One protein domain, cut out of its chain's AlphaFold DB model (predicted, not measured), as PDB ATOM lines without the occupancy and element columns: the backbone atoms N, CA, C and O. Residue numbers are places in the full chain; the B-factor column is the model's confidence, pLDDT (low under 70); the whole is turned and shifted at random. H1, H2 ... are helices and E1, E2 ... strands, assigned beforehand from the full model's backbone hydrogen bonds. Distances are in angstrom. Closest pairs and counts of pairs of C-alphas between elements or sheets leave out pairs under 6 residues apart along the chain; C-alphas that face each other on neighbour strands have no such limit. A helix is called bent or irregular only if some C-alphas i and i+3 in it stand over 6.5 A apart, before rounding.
ATOM      1  N   MET A  30     -43.802 -54.276  59.924       98.00
ATOM      2  CA  MET A  30     -45.160 -54.088  59.419       98.00
ATOM      3  C   MET A  30     -45.425 -52.595  59.192       98.00
ATOM      4  O   MET A  30     -45.388 -51.802  60.137       98.00
ATOM      5  N   VAL A  31     -45.689 -52.215  57.945       97.88
ATOM      6  CA  VAL A  31     -45.996 -50.846  57.513       97.88
ATOM      7  C   VAL A  31     -47.518 -50.666  57.430       97.88
ATOM      8  O   VAL A  31     -48.172 -51.461  56.749       97.88
ATOM      9  N   PRO A  32     -48.103 -49.658  58.108       97.69
ATOM     10  CA  PRO A  32     -49.549 -49.443  58.124       97.69
ATOM     11  C   PRO A  32     -50.059 -48.661  56.900       97.69
ATOM     12  O   PRO A  32     -49.542 -47.590  56.563       97.69
ATOM     13  N   TYR A  33     -51.156 -49.143  56.315       97.56
ATOM     14  CA  TYR A  33     -51.936 -48.517  55.245       97.56
ATOM     15  C   TYR A  33     -53.388 -48.347  55.708       97.56
ATOM     16  O   TYR A  33     -54.082 -49.327  55.970       97.56
ATOM     17  N   GLY A  34     -53.853 -47.105  55.824       96.62
ATOM     18  CA  GLY A  34     -55.173 -46.775  56.366       96.62
ATOM     19  C   GLY A  34     -55.094 -45.647  57.388       96.62
ATOM     20  O   GLY A  34     -54.156 -44.849  57.364       96.62
ATOM     21  N   LYS A  35     -56.083 -45.562  58.278       96.88
ATOM     22  CA  LYS A  35     -56.209 -44.469  59.253       96.88
ATOM     23  C   LYS A  35     -55.250 -44.613  60.440       96.88
ATOM     24  O   LYS A  35     -55.579 -45.261  61.431       96.88
ATOM     25  N   VAL A  36     -54.074 -43.992  60.350       96.88
ATOM     26  CA  VAL A  36     -53.053 -43.996  61.414       96.88
ATOM     27  C   VAL A  36     -53.235 -42.787  62.347       96.88
ATOM     28  O   VAL A  36     -53.228 -41.654  61.867       96.88
ATOM     29  N   PRO A  37     -53.413 -42.981  63.672       94.94
ATOM     30  CA  PRO A  37     -53.611 -41.876  64.610       94.94
ATOM     31  C   PRO A  37     -52.458 -40.863  64.602       94.94
ATOM     32  O   PRO A  37     -51.300 -41.244  64.734       94.94
ATOM     33  N   GLY A  38     -52.786 -39.572  64.498       94.38
ATOM     34  CA  GLY A  38     -51.805 -38.479  64.505       94.38
ATOM     35  C   GLY A  38     -51.145 -38.188  63.154       94.38
ATOM     36  O   GLY A  38     -50.391 -37.225  63.057       94.38
ATOM     37  N   GLU A  39     -51.449 -38.963  62.110       93.88
ATOM     38  CA  GLU A  39     -50.932 -38.745  60.758       93.88
ATOM     39  C   GLU A  39     -52.049 -38.308  59.802       93.88
ATOM     40  O   GLU A  39     -53.150 -38.864  59.809       93.88
ATOM     41  N   ASN A  40     -51.760 -37.342  58.926       90.62
ATOM     42  CA  ASN A  40     -52.643 -37.024  57.808       90.62
ATOM     43  C   ASN A  40     -52.464 -38.081  56.704       90.62
ATOM     44  O   ASN A  40     -51.442 -38.108  56.020       90.62
ATOM     45  N   ARG A  41     -53.453 -38.968  56.545       93.50
ATOM     46  CA  ARG A  41     -53.482 -40.044  55.533       93.50
ATOM     47  C   ARG A  41     -54.522 -39.779  54.429       93.50
ATOM     48  O   ARG A  41     -54.990 -40.723  53.793       93.50
ATOM     49  N   GLY A  42     -54.877 -38.508  54.216       90.75
ATOM     50  CA  GLY A  42     -55.939 -38.068  53.307       90.75
ATOM     51  C   GLY A  42     -57.323 -38.025  53.966       90.75
ATOM     52  O   GLY A  42     -57.480 -38.362  55.137       90.75
ATOM     53  N   GLU A  43     -58.337 -37.606  53.204       92.00
ATOM     54  CA  GLU A  43     -59.705 -37.400  53.711       92.00
ATOM     55  C   GLU A  43     -60.463 -38.707  53.997       92.00
ATOM     56  O   GLU A  43     -61.308 -38.755  54.889       92.00
ATOM     57  N   GLN A  44     -60.166 -39.773  53.244       95.06
ATOM     58  CA  GLN A  44     -60.870 -41.062  53.314       95.06
ATOM     59  C   GLN A  44     -59.889 -42.244  53.422       95.06
ATOM     60  O   GLN A  44     -59.816 -43.083  52.521       95.06
ATOM     61  N   PRO A  45     -59.086 -42.321  54.496       95.94
ATOM     62  CA  PRO A  45     -58.160 -43.429  54.677       95.94
ATOM     63  C   PRO A  45     -58.915 -44.746  54.923       95.94
ATOM     64  O   PRO A  45     -59.987 -44.758  55.526       95.94
ATOM     65  N   MET A  46     -58.334 -45.871  54.495       96.94
ATOM     66  CA  MET A  46     -58.919 -47.203  54.706       96.94
ATOM     67  C   MET A  46     -59.122 -47.525  56.196       96.94
ATOM     68  O   MET A  46     -58.248 -47.253  57.029       96.94
ATOM     69  N   GLU A  47     -60.244 -48.177  56.503       94.88
ATOM     70  CA  GLU A  47     -60.561 -48.753  57.811       94.88
ATOM     71  C   GLU A  47     -61.109 -50.188  57.617       94.88
ATOM     72  O   GLU A  47     -62.069 -50.363  56.863       94.88
ATOM     73  N   PRO A  48     -60.538 -51.227  58.266       95.19
ATOM     74  CA  PRO A  48     -59.424 -51.184  59.218       95.19
ATOM     75  C   PRO A  48     -58.059 -50.929  58.550       95.19
ATOM     76  O   PRO A  48     -57.915 -51.044  57.335       95.19
ATOM     77  N   ILE A  49     -57.042 -50.608  59.361       97.75
ATOM     78  CA  ILE A  49     -55.650 -50.499  58.897       97.75
ATOM     79  C   ILE A  49     -55.188 -51.861  58.360       97.75
ATOM     80  O   ILE A  49     -55.290 -52.877  59.051       97.75
ATOM     81  N   ILE A  50     -54.626 -51.859  57.154       97.69
ATOM     82  CA  ILE A  50     -53.953 -53.003  56.538       97.69
ATOM     83  C   ILE A  50     -52.452 -52.877  56.801       97.69
ATOM     84  O   ILE A  50     -51.898 -51.781  56.743       97.69
ATOM     85  N   TYR A  51     -51.781 -53.993  57.071       97.81
ATOM     86  CA  TYR A  51     -50.339 -54.017  57.301       97.81
ATOM     87  C   TYR A  51     -49.641 -54.853  56.235       97.81
ATOM     88  O   TYR A  51     -50.030 -55.996  55.996       97.81
ATOM     89  N   LEU A  52     -48.588 -54.297  55.636       97.94
ATOM     90  CA  LEU A  52     -47.699 -55.012  54.721       97.94
ATOM     91  C   LEU A  52     -46.309 -55.113  55.343       97.94
ATOM     92  O   LEU A  52     -45.836 -54.154  55.951       97.94
ATOM     93  N   GLU A  53     -45.666 -56.269  55.217       98.25
ATOM     94  CA  GLU A  53     -44.291 -56.441  55.681       98.25
ATOM     95  C   GLU A  53     -43.311 -55.835  54.671       98.25
ATOM     96  O   GLU A  53     -43.337 -56.183  53.491       98.25
ATOM     97  N   ASP A  54     -42.425 -54.965  55.152       98.12
ATOM     98  CA  ASP A  54     -41.253 -54.484  54.424       98.12
ATOM     99  C   ASP A  54     -39.985 -54.806  55.238       98.12
ATOM    100  O   ASP A  54     -39.663 -54.093  56.195       98.12
ATOM    101  N   PRO A  55     -39.246 -55.877  54.891       98.19
ATOM    102  CA  PRO A  55     -38.065 -56.289  55.641       98.19
ATOM    103  C   PRO A  55     -36.868 -55.336  55.490       98.19
ATOM    104  O   PRO A  55     -35.866 -55.518  56.185       98.19
ATOM    105  N   TYR A  56     -36.945 -54.344  54.598       97.75
ATOM    106  CA  TYR A  56     -35.890 -53.362  54.343       97.75
ATOM    107  C   TYR A  56     -36.295 -51.943  54.748       97.75
ATOM    108  O   TYR A  56     -35.549 -51.000  54.499       97.75
ATOM    109  N   TYR A  57     -37.419 -51.776  55.453       97.38
ATOM    110  CA  TYR A  57     -37.887 -50.469  55.926       97.38
ATOM    111  C   TYR A  57     -36.809 -49.694  56.706       97.38
ATOM    112  O   TYR A  57     -36.725 -48.472  56.628       97.38
ATOM    113  N   TYR A  58     -35.958 -50.412  57.448       95.75
ATOM    114  CA  TYR A  58     -34.881 -49.832  58.250       95.75
ATOM    115  C   TYR A  58     -33.768 -49.165  57.423       95.75
ATOM    116  O   TYR A  58     -32.987 -48.410  57.993       95.75
ATOM    117  N   VAL A  59     -33.686 -49.442  56.115       96.88
ATOM    118  CA  VAL A  59     -32.698 -48.856  55.190       96.88
ATOM    119  C   VAL A  59     -33.002 -47.379  54.923       96.88
ATOM    120  O   VAL A  59     -32.117 -46.614  54.540       96.88
ATOM    121  N   ARG A  60     -34.245 -46.941  55.156       96.19
ATOM    122  CA  ARG A  60     -34.583 -45.522  55.146       96.19
ATOM    123  C   ARG A  60     -34.014 -44.846  56.394       96.19
ATOM    124  O   ARG A  60     -34.533 -45.015  57.494       96.19
ATOM    125  N   ASP A  61     -33.008 -44.005  56.189       94.69
ATOM    126  CA  ASP A  61     -32.481 -43.089  57.200       94.69
ATOM    127  C   ASP A  61     -32.583 -41.646  56.702       94.69
ATOM    128  O   ASP A  61     -31.830 -41.217  55.825       94.69
ATOM    129  N   ASP A  62     -33.508 -40.882  57.285       91.38
ATOM    130  CA  ASP A  62     -33.734 -39.490  56.904       91.38
ATOM    131  C   ASP A  62     -32.542 -38.579  57.286       91.38
ATOM    132  O   ASP A  62     -32.371 -37.515  56.688       91.38
ATOM    133  N   SER A  63     -31.659 -39.006  58.200       92.25
ATOM    134  CA  SER A  63     -30.434 -38.269  58.556       92.25
ATOM    135  C   SER A  63     -29.251 -38.535  57.620       92.25
ATOM    136  O   SER A  63     -28.317 -37.737  57.582       92.25
ATOM    137  N   ARG A  64     -29.287 -39.646  56.867       92.81
ATOM    138  CA  ARG A  64     -28.209 -40.123  55.978       92.81
ATOM    139  C   ARG A  64     -26.865 -40.289  56.703       92.81
ATOM    140  O   ARG A  64     -25.802 -40.081  56.123       92.81
ATOM    141  N   SER A  65     -26.910 -40.668  57.978       95.56
ATOM    142  CA  SER A  65     -25.735 -40.791  58.850       95.56
ATOM    143  C   SER A  65     -25.537 -42.196  59.422       95.56
ATOM    144  O   SER A  65     -24.480 -42.487  59.983       95.56
ATOM    145  N   ASN A  66     -26.517 -43.089  59.257       96.94
ATOM    146  CA  ASN A  66     -26.443 -44.457  59.745       96.94
ATOM    147  C   ASN A  66     -25.297 -45.228  59.068       96.94
ATOM    148  O   ASN A  66     -25.311 -45.490  57.864       96.94
ATOM    149  N   THR A  67     -24.317 -45.632  59.875       97.44
ATOM    150  CA  THR A  67     -23.096 -46.294  59.409       97.44
ATOM    151  C   THR A  67     -23.359 -47.642  58.749       97.44
ATOM    152  O   THR A  67     -22.703 -47.943  57.762       97.44
ATOM    153  N   GLU A  68     -24.340 -48.419  59.218       96.06
ATOM    154  CA  GLU A  68     -24.692 -49.711  58.615       96.06
ATOM    155  C   GLU A  68     -25.165 -49.535  57.163       96.06
ATOM    156  O   GLU A  68     -24.721 -50.245  56.259       96.06
ATOM    157  N   ILE A  69     -26.031 -48.544  56.929       97.19
ATOM    158  CA  ILE A  69     -26.549 -48.229  55.594       97.19
ATOM    159  C   ILE A  69     -25.422 -47.687  54.713       97.19
ATOM    160  O   ILE A  69     -25.263 -48.126  53.576       97.19
ATOM    161  N   LEU A  70     -24.604 -46.768  55.236       97.50
ATOM    162  CA  LEU A  70     -23.469 -46.213  54.496       97.50
ATOM    163  C   LEU A  70     -22.442 -47.287  54.116       97.50
ATOM    164  O   LEU A  70     -21.912 -47.251  53.007       97.50
ATOM    165  N   ASP A  71     -22.172 -48.250  54.995       97.44
ATOM    166  CA  ASP A  71     -21.263 -49.360  54.712       97.44
ATOM    167  C   ASP A  71     -21.827 -50.290  53.638       97.44
ATOM    168  O   ASP A  71     -21.094 -50.683  52.728       97.44
ATOM    169  N   HIS A  72     -23.133 -50.568  53.664       97.25
ATOM    170  CA  HIS A  72     -23.784 -51.316  52.592       97.25
ATOM    171  C   HIS A  72     -23.716 -50.575  51.245       97.25
ATOM    172  O   HIS A  72     -23.311 -51.164  50.246       97.25
ATOM    173  N   LEU A  73     -24.006 -49.269  51.212       97.62
ATOM    174  CA  LEU A  73     -23.892 -48.456  49.992       97.62
ATOM    175  C   LEU A  73     -22.451 -48.405  49.458       97.62
ATOM    176  O   LEU A  73     -22.224 -48.451  48.249       97.62
ATOM    177  N   ARG A  74     -21.445 -48.348  50.343       97.31
ATOM    178  CA  ARG A  74     -20.030 -48.461  49.950       97.31
ATOM    179  C   ARG A  74     -19.726 -49.833  49.356       97.31
ATOM    180  O   ARG A  74     -19.025 -49.898  48.348       97.31
ATOM    181  N   ALA A  75     -20.252 -50.907  49.940       96.56
ATOM    182  CA  ALA A  75     -20.098 -52.255  49.403       96.56
ATOM    183  C   ALA A  75     -20.756 -52.395  48.018       96.56
ATOM    184  O   ALA A  75     -20.141 -52.968  47.120       96.56
ATOM    185  N   GLU A  76     -21.939 -51.808  47.813       97.88
ATOM    186  CA  GLU A  76     -22.615 -51.766  46.507       97.88
ATOM    187  C   GLU A  76     -21.795 -50.996  45.463       97.88
ATOM    188  O   GLU A  76     -21.630 -51.455  44.331       97.88
ATOM    189  N   ASN A  77     -21.188 -49.867  45.845       97.12
ATOM    190  CA  ASN A  77     -20.280 -49.117  44.971       97.12
ATOM    191  C   ASN A  77     -19.033 -49.931  44.591       97.12
ATOM    192  O   ASN A  77     -18.613 -49.917  43.431       97.12
ATOM    193  N   VAL A  78     -18.438 -50.660  45.543       96.50
ATOM    194  CA  VAL A  78     -17.288 -51.545  45.284       96.50
ATOM    195  C   VAL A  78     -17.681 -52.682  44.341       96.50
ATOM    196  O   VAL A  78     -16.968 -52.933  43.367       96.50
ATOM    197  N   TYR A  79     -18.817 -53.337  44.593       96.44
ATOM    198  CA  TYR A  79     -19.342 -54.397  43.736       96.44
ATOM    199  C   TYR A  79     -19.620 -53.883  42.319       96.44
ATOM    200  O   TYR A  79     -19.136 -54.470  41.354       96.44
ATOM    201  N   THR A  80     -20.312 -52.750  42.192       96.75
ATOM    202  CA  THR A  80     -20.638 -52.124  40.902       96.75
ATOM    203  C   THR A  80     -19.375 -51.788  40.116       96.75
ATOM    204  O   THR A  80     -19.265 -52.152  38.947       96.75
ATOM    205  N   LYS A  81     -18.376 -51.165  40.757       94.75
ATOM    206  CA  LYS A  81     -17.088 -50.862  40.118       94.75
ATOM    207  C   LYS A  81     -16.377 -52.128  39.639       94.75
ATOM    208  O   LYS A  81     -15.853 -52.154  38.532       94.75
ATOM    209  N   ALA A  82     -16.371 -53.190  40.445       94.88
ATOM    210  CA  ALA A  82     -15.764 -54.455  40.048       94.88
ATOM    211  C   ALA A  82     -16.518 -55.108  38.876       94.88
ATOM    212  O   ALA A  82     -15.890 -55.516  37.897       94.88
ATOM    213  N   ALA A  83     -17.851 -55.150  38.939       95.56
ATOM    214  CA  ALA A  83     -18.712 -55.738  37.915       95.56
ATOM    215  C   ALA A  83     -18.617 -54.994  36.571       95.56
ATOM    216  O   ALA A  83     -18.632 -55.623  35.511       95.56
ATOM    217  N   LEU A  84     -18.463 -53.668  36.608       95.50
ATOM    218  CA  LEU A  84     -18.370 -52.817  35.420       95.50
ATOM    219  C   LEU A  84     -16.933 -52.530  34.961       95.50
ATOM    220  O   LEU A  84     -16.771 -51.911  33.919       95.50
ATOM    221  N   SER A  85     -15.903 -53.025  35.656       95.12
ATOM    222  CA  SER A  85     -14.485 -52.738  35.343       95.12
ATOM    223  C   SER A  85     -14.065 -53.068  33.903       95.12
ATOM    224  O   SER A  85     -13.189 -52.429  33.325       95.12
ATOM    225  N   HIS A  86     -14.721 -54.045  33.271       94.81
ATOM    226  CA  HIS A  86     -14.500 -54.387  31.863       94.81
ATOM    227  C   HIS A  86     -14.941 -53.283  30.880       94.81
ATOM    228  O   HIS A  86     -14.590 -53.341  29.701       94.81
ATOM    229  N   LEU A  87     -15.701 -52.288  31.350       96.19
ATOM    230  CA  LEU A  87     -16.171 -51.130  30.594       96.19
ATOM    231  C   LEU A  87     -15.337 -49.867  30.844       96.19
ATOM    232  O   LEU A  87     -15.604 -48.872  30.179       96.19
ATOM    233  N   ASP A  88     -14.330 -49.889  31.726       92.56
ATOM    234  CA  ASP A  88     -13.547 -48.693  32.084       92.56
ATOM    235  C   ASP A  88     -12.948 -47.994  30.846       92.56
ATOM    236  O   ASP A  88     -12.999 -46.773  30.728       92.56
ATOM    237  N   GLY A  89     -12.435 -48.769  29.878       95.12
ATOM    238  CA  GLY A  89     -11.908 -48.241  28.612       95.12
ATOM    239  C   GLY A  89     -12.981 -47.550  27.756       95.12
ATOM    240  O   GLY A  89     -12.865 -46.352  27.502       95.12
ATOM    241  N   PRO A  90     -14.047 -48.261  27.338       94.44
ATOM    242  CA  PRO A  90     -15.167 -47.653  26.617       94.44
ATOM    243  C   PRO A  90     -15.815 -46.461  27.339       94.44
ATOM    244  O   PRO A  90     -16.222 -45.504  26.684       94.44
ATOM    245  N   GLN A  91     -15.911 -46.487  28.672       90.31
ATOM    246  CA  GLN A  91     -16.435 -45.367  29.459       90.31
ATOM    247  C   GLN A  91     -15.539 -44.130  29.366       90.31
ATOM    248  O   GLN A  91     -16.063 -43.032  29.201       90.31
ATOM    249  N   ASP A  92     -14.215 -44.286  29.428       86.81
ATOM    250  CA  ASP A  92     -13.263 -43.180  29.267       86.81
ATOM    251  C   ASP A  92     -13.285 -42.599  27.841       86.81
ATOM    252  O   ASP A  92     -13.255 -41.379  27.665       86.81
ATOM    253  N   GLU A  93     -13.407 -43.444  26.813       86.94
ATOM    254  CA  GLU A  93     -13.580 -42.990  25.426       86.94
ATOM    255  C   GLU A  93     -14.870 -42.179  25.249       86.94
ATOM    256  O   GLU A  93     -14.830 -41.078  24.693       86.94
ATOM    257  N   LEU A  94     -15.991 -42.687  25.775       83.88
ATOM    258  CA  LEU A  94     -17.267 -41.973  25.779       83.88
ATOM    259  C   LEU A  94     -17.149 -40.663  26.557       83.88
ATOM    260  O   LEU A  94     -17.508 -39.615  26.039       83.88
ATOM    261  N   TYR A  95     -16.585 -40.678  27.763       81.69
ATOM    262  CA  TYR A  95     -16.392 -39.467  28.557       81.69
ATOM    263  C   TYR A  95     -15.610 -38.397  27.782       81.69
ATOM    264  O   TYR A  95     -16.044 -37.250  27.703       81.69
ATOM    265  N   LYS A  96     -14.503 -38.773  27.129       78.81
ATOM    266  CA  LYS A  96     -13.693 -37.858  26.308       78.81
ATOM    267  C   LYS A  96     -14.428 -37.322  25.086       78.81
ATOM    268  O   LYS A  96     -14.196 -36.175  24.709       78.81
ATOM    269  N   GLU A  97     -15.292 -38.120  24.462       76.00
ATOM    270  CA  GLU A  97     -16.153 -37.649  23.374       76.00
ATOM    271  C   GLU A  97     -17.122 -36.559  23.849       76.00
ATOM    272  O   GLU A  97     -17.383 -35.610  23.108       76.00
ATOM    273  N   LEU A  98     -17.609 -36.694  25.085       72.44
ATOM    274  CA  LEU A  98     -18.645 -35.867  25.696       72.44
ATOM    275  C   LEU A  98     -18.098 -34.639  26.448       72.44
ATOM    276  O   LEU A  98     -18.860 -33.755  26.835       72.44
TER     277      LEU A  98
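Overview. This is residues 30 to 98 of the 385 residues of the protein "Peptidase_S9_N domain-containing protein" of Aphanomyces astaci (UniProt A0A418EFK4). A small two-stranded hairpin, E1 and E2, with a wide loop of residues 34 to 49, makes a head at one end; from it a stretch of residues 54 to 66 leads to one long helix, H1, which stands away from the head and bends into two arms set like an L. Most of H1, residues 73 to 98, stands free, and with the head at the other end it makes the length of the whole. The printed part has 69 residues, with two named strands and one named helix in the order E1, E2, H1; the sheet, E1 - E2, is antiparallel, and the class is mostly helix. The whole is extended, with a radius of gyration of the C-alphas of 20.9 A and spans of 57 by 28 by 21 A.

Along the chain. E1 is residues 30 to 33, 9.7 A from first to last C-alpha, and begins at C-alpha 30, (-45.160, -54.088, 59.419). E2 is residues 50 to 53, 10.3 A long. H1 is residues 67 to 98, assigned as one helix by its hydrogen bonds but bent: C-alphas 83 and 86 are 7.5 A apart. Its arm H1a, residues 67 to 83, is 23.9 A long and begins at C-alpha 67, (-23.096, -46.294, 59.409). Its arm H1b, residues 86 to 98, is 20.0 A long and ends at C-alpha 98, (-18.645, -35.867, 25.696). H1b is itself irregular, with C-alphas 86 and 89 at 7.4 A.

Arrangement. E1 and E2 form a hairpin, antiparallel at 145 degrees between their directions. The C-alphas of Met 30 and Glu 53 face each other at 4.5 A. N 31 and O 52 are within hydrogen-bond range at 2.8 A, and so are N 50 and O 33 at 2.8 A. E1 is apart from H1a, and both strands are apart from H1b. The lines of H1a and H1b are about perpendicular, at 90 degrees. Every O i to N i+4 pair of H1a is within hydrogen-bond range, and 8 of 9 are in H1b.

Size, cuts and confidence. The two C-alphas farthest apart, those of Pro 48 and Lys 96, are 57.9 A from each other. Both links are long: 16 residues from E1 to E2 and 13 from E2 to H1. Residues 62 to 67 stand free as well. Without the stretches that stand free, the remaining 37 residues span 40 by 17 by 12 A. The printed part has no cut. The mean pLDDT of the printed part is 94.3, that of H1b is 87, and no printed residue is under 70.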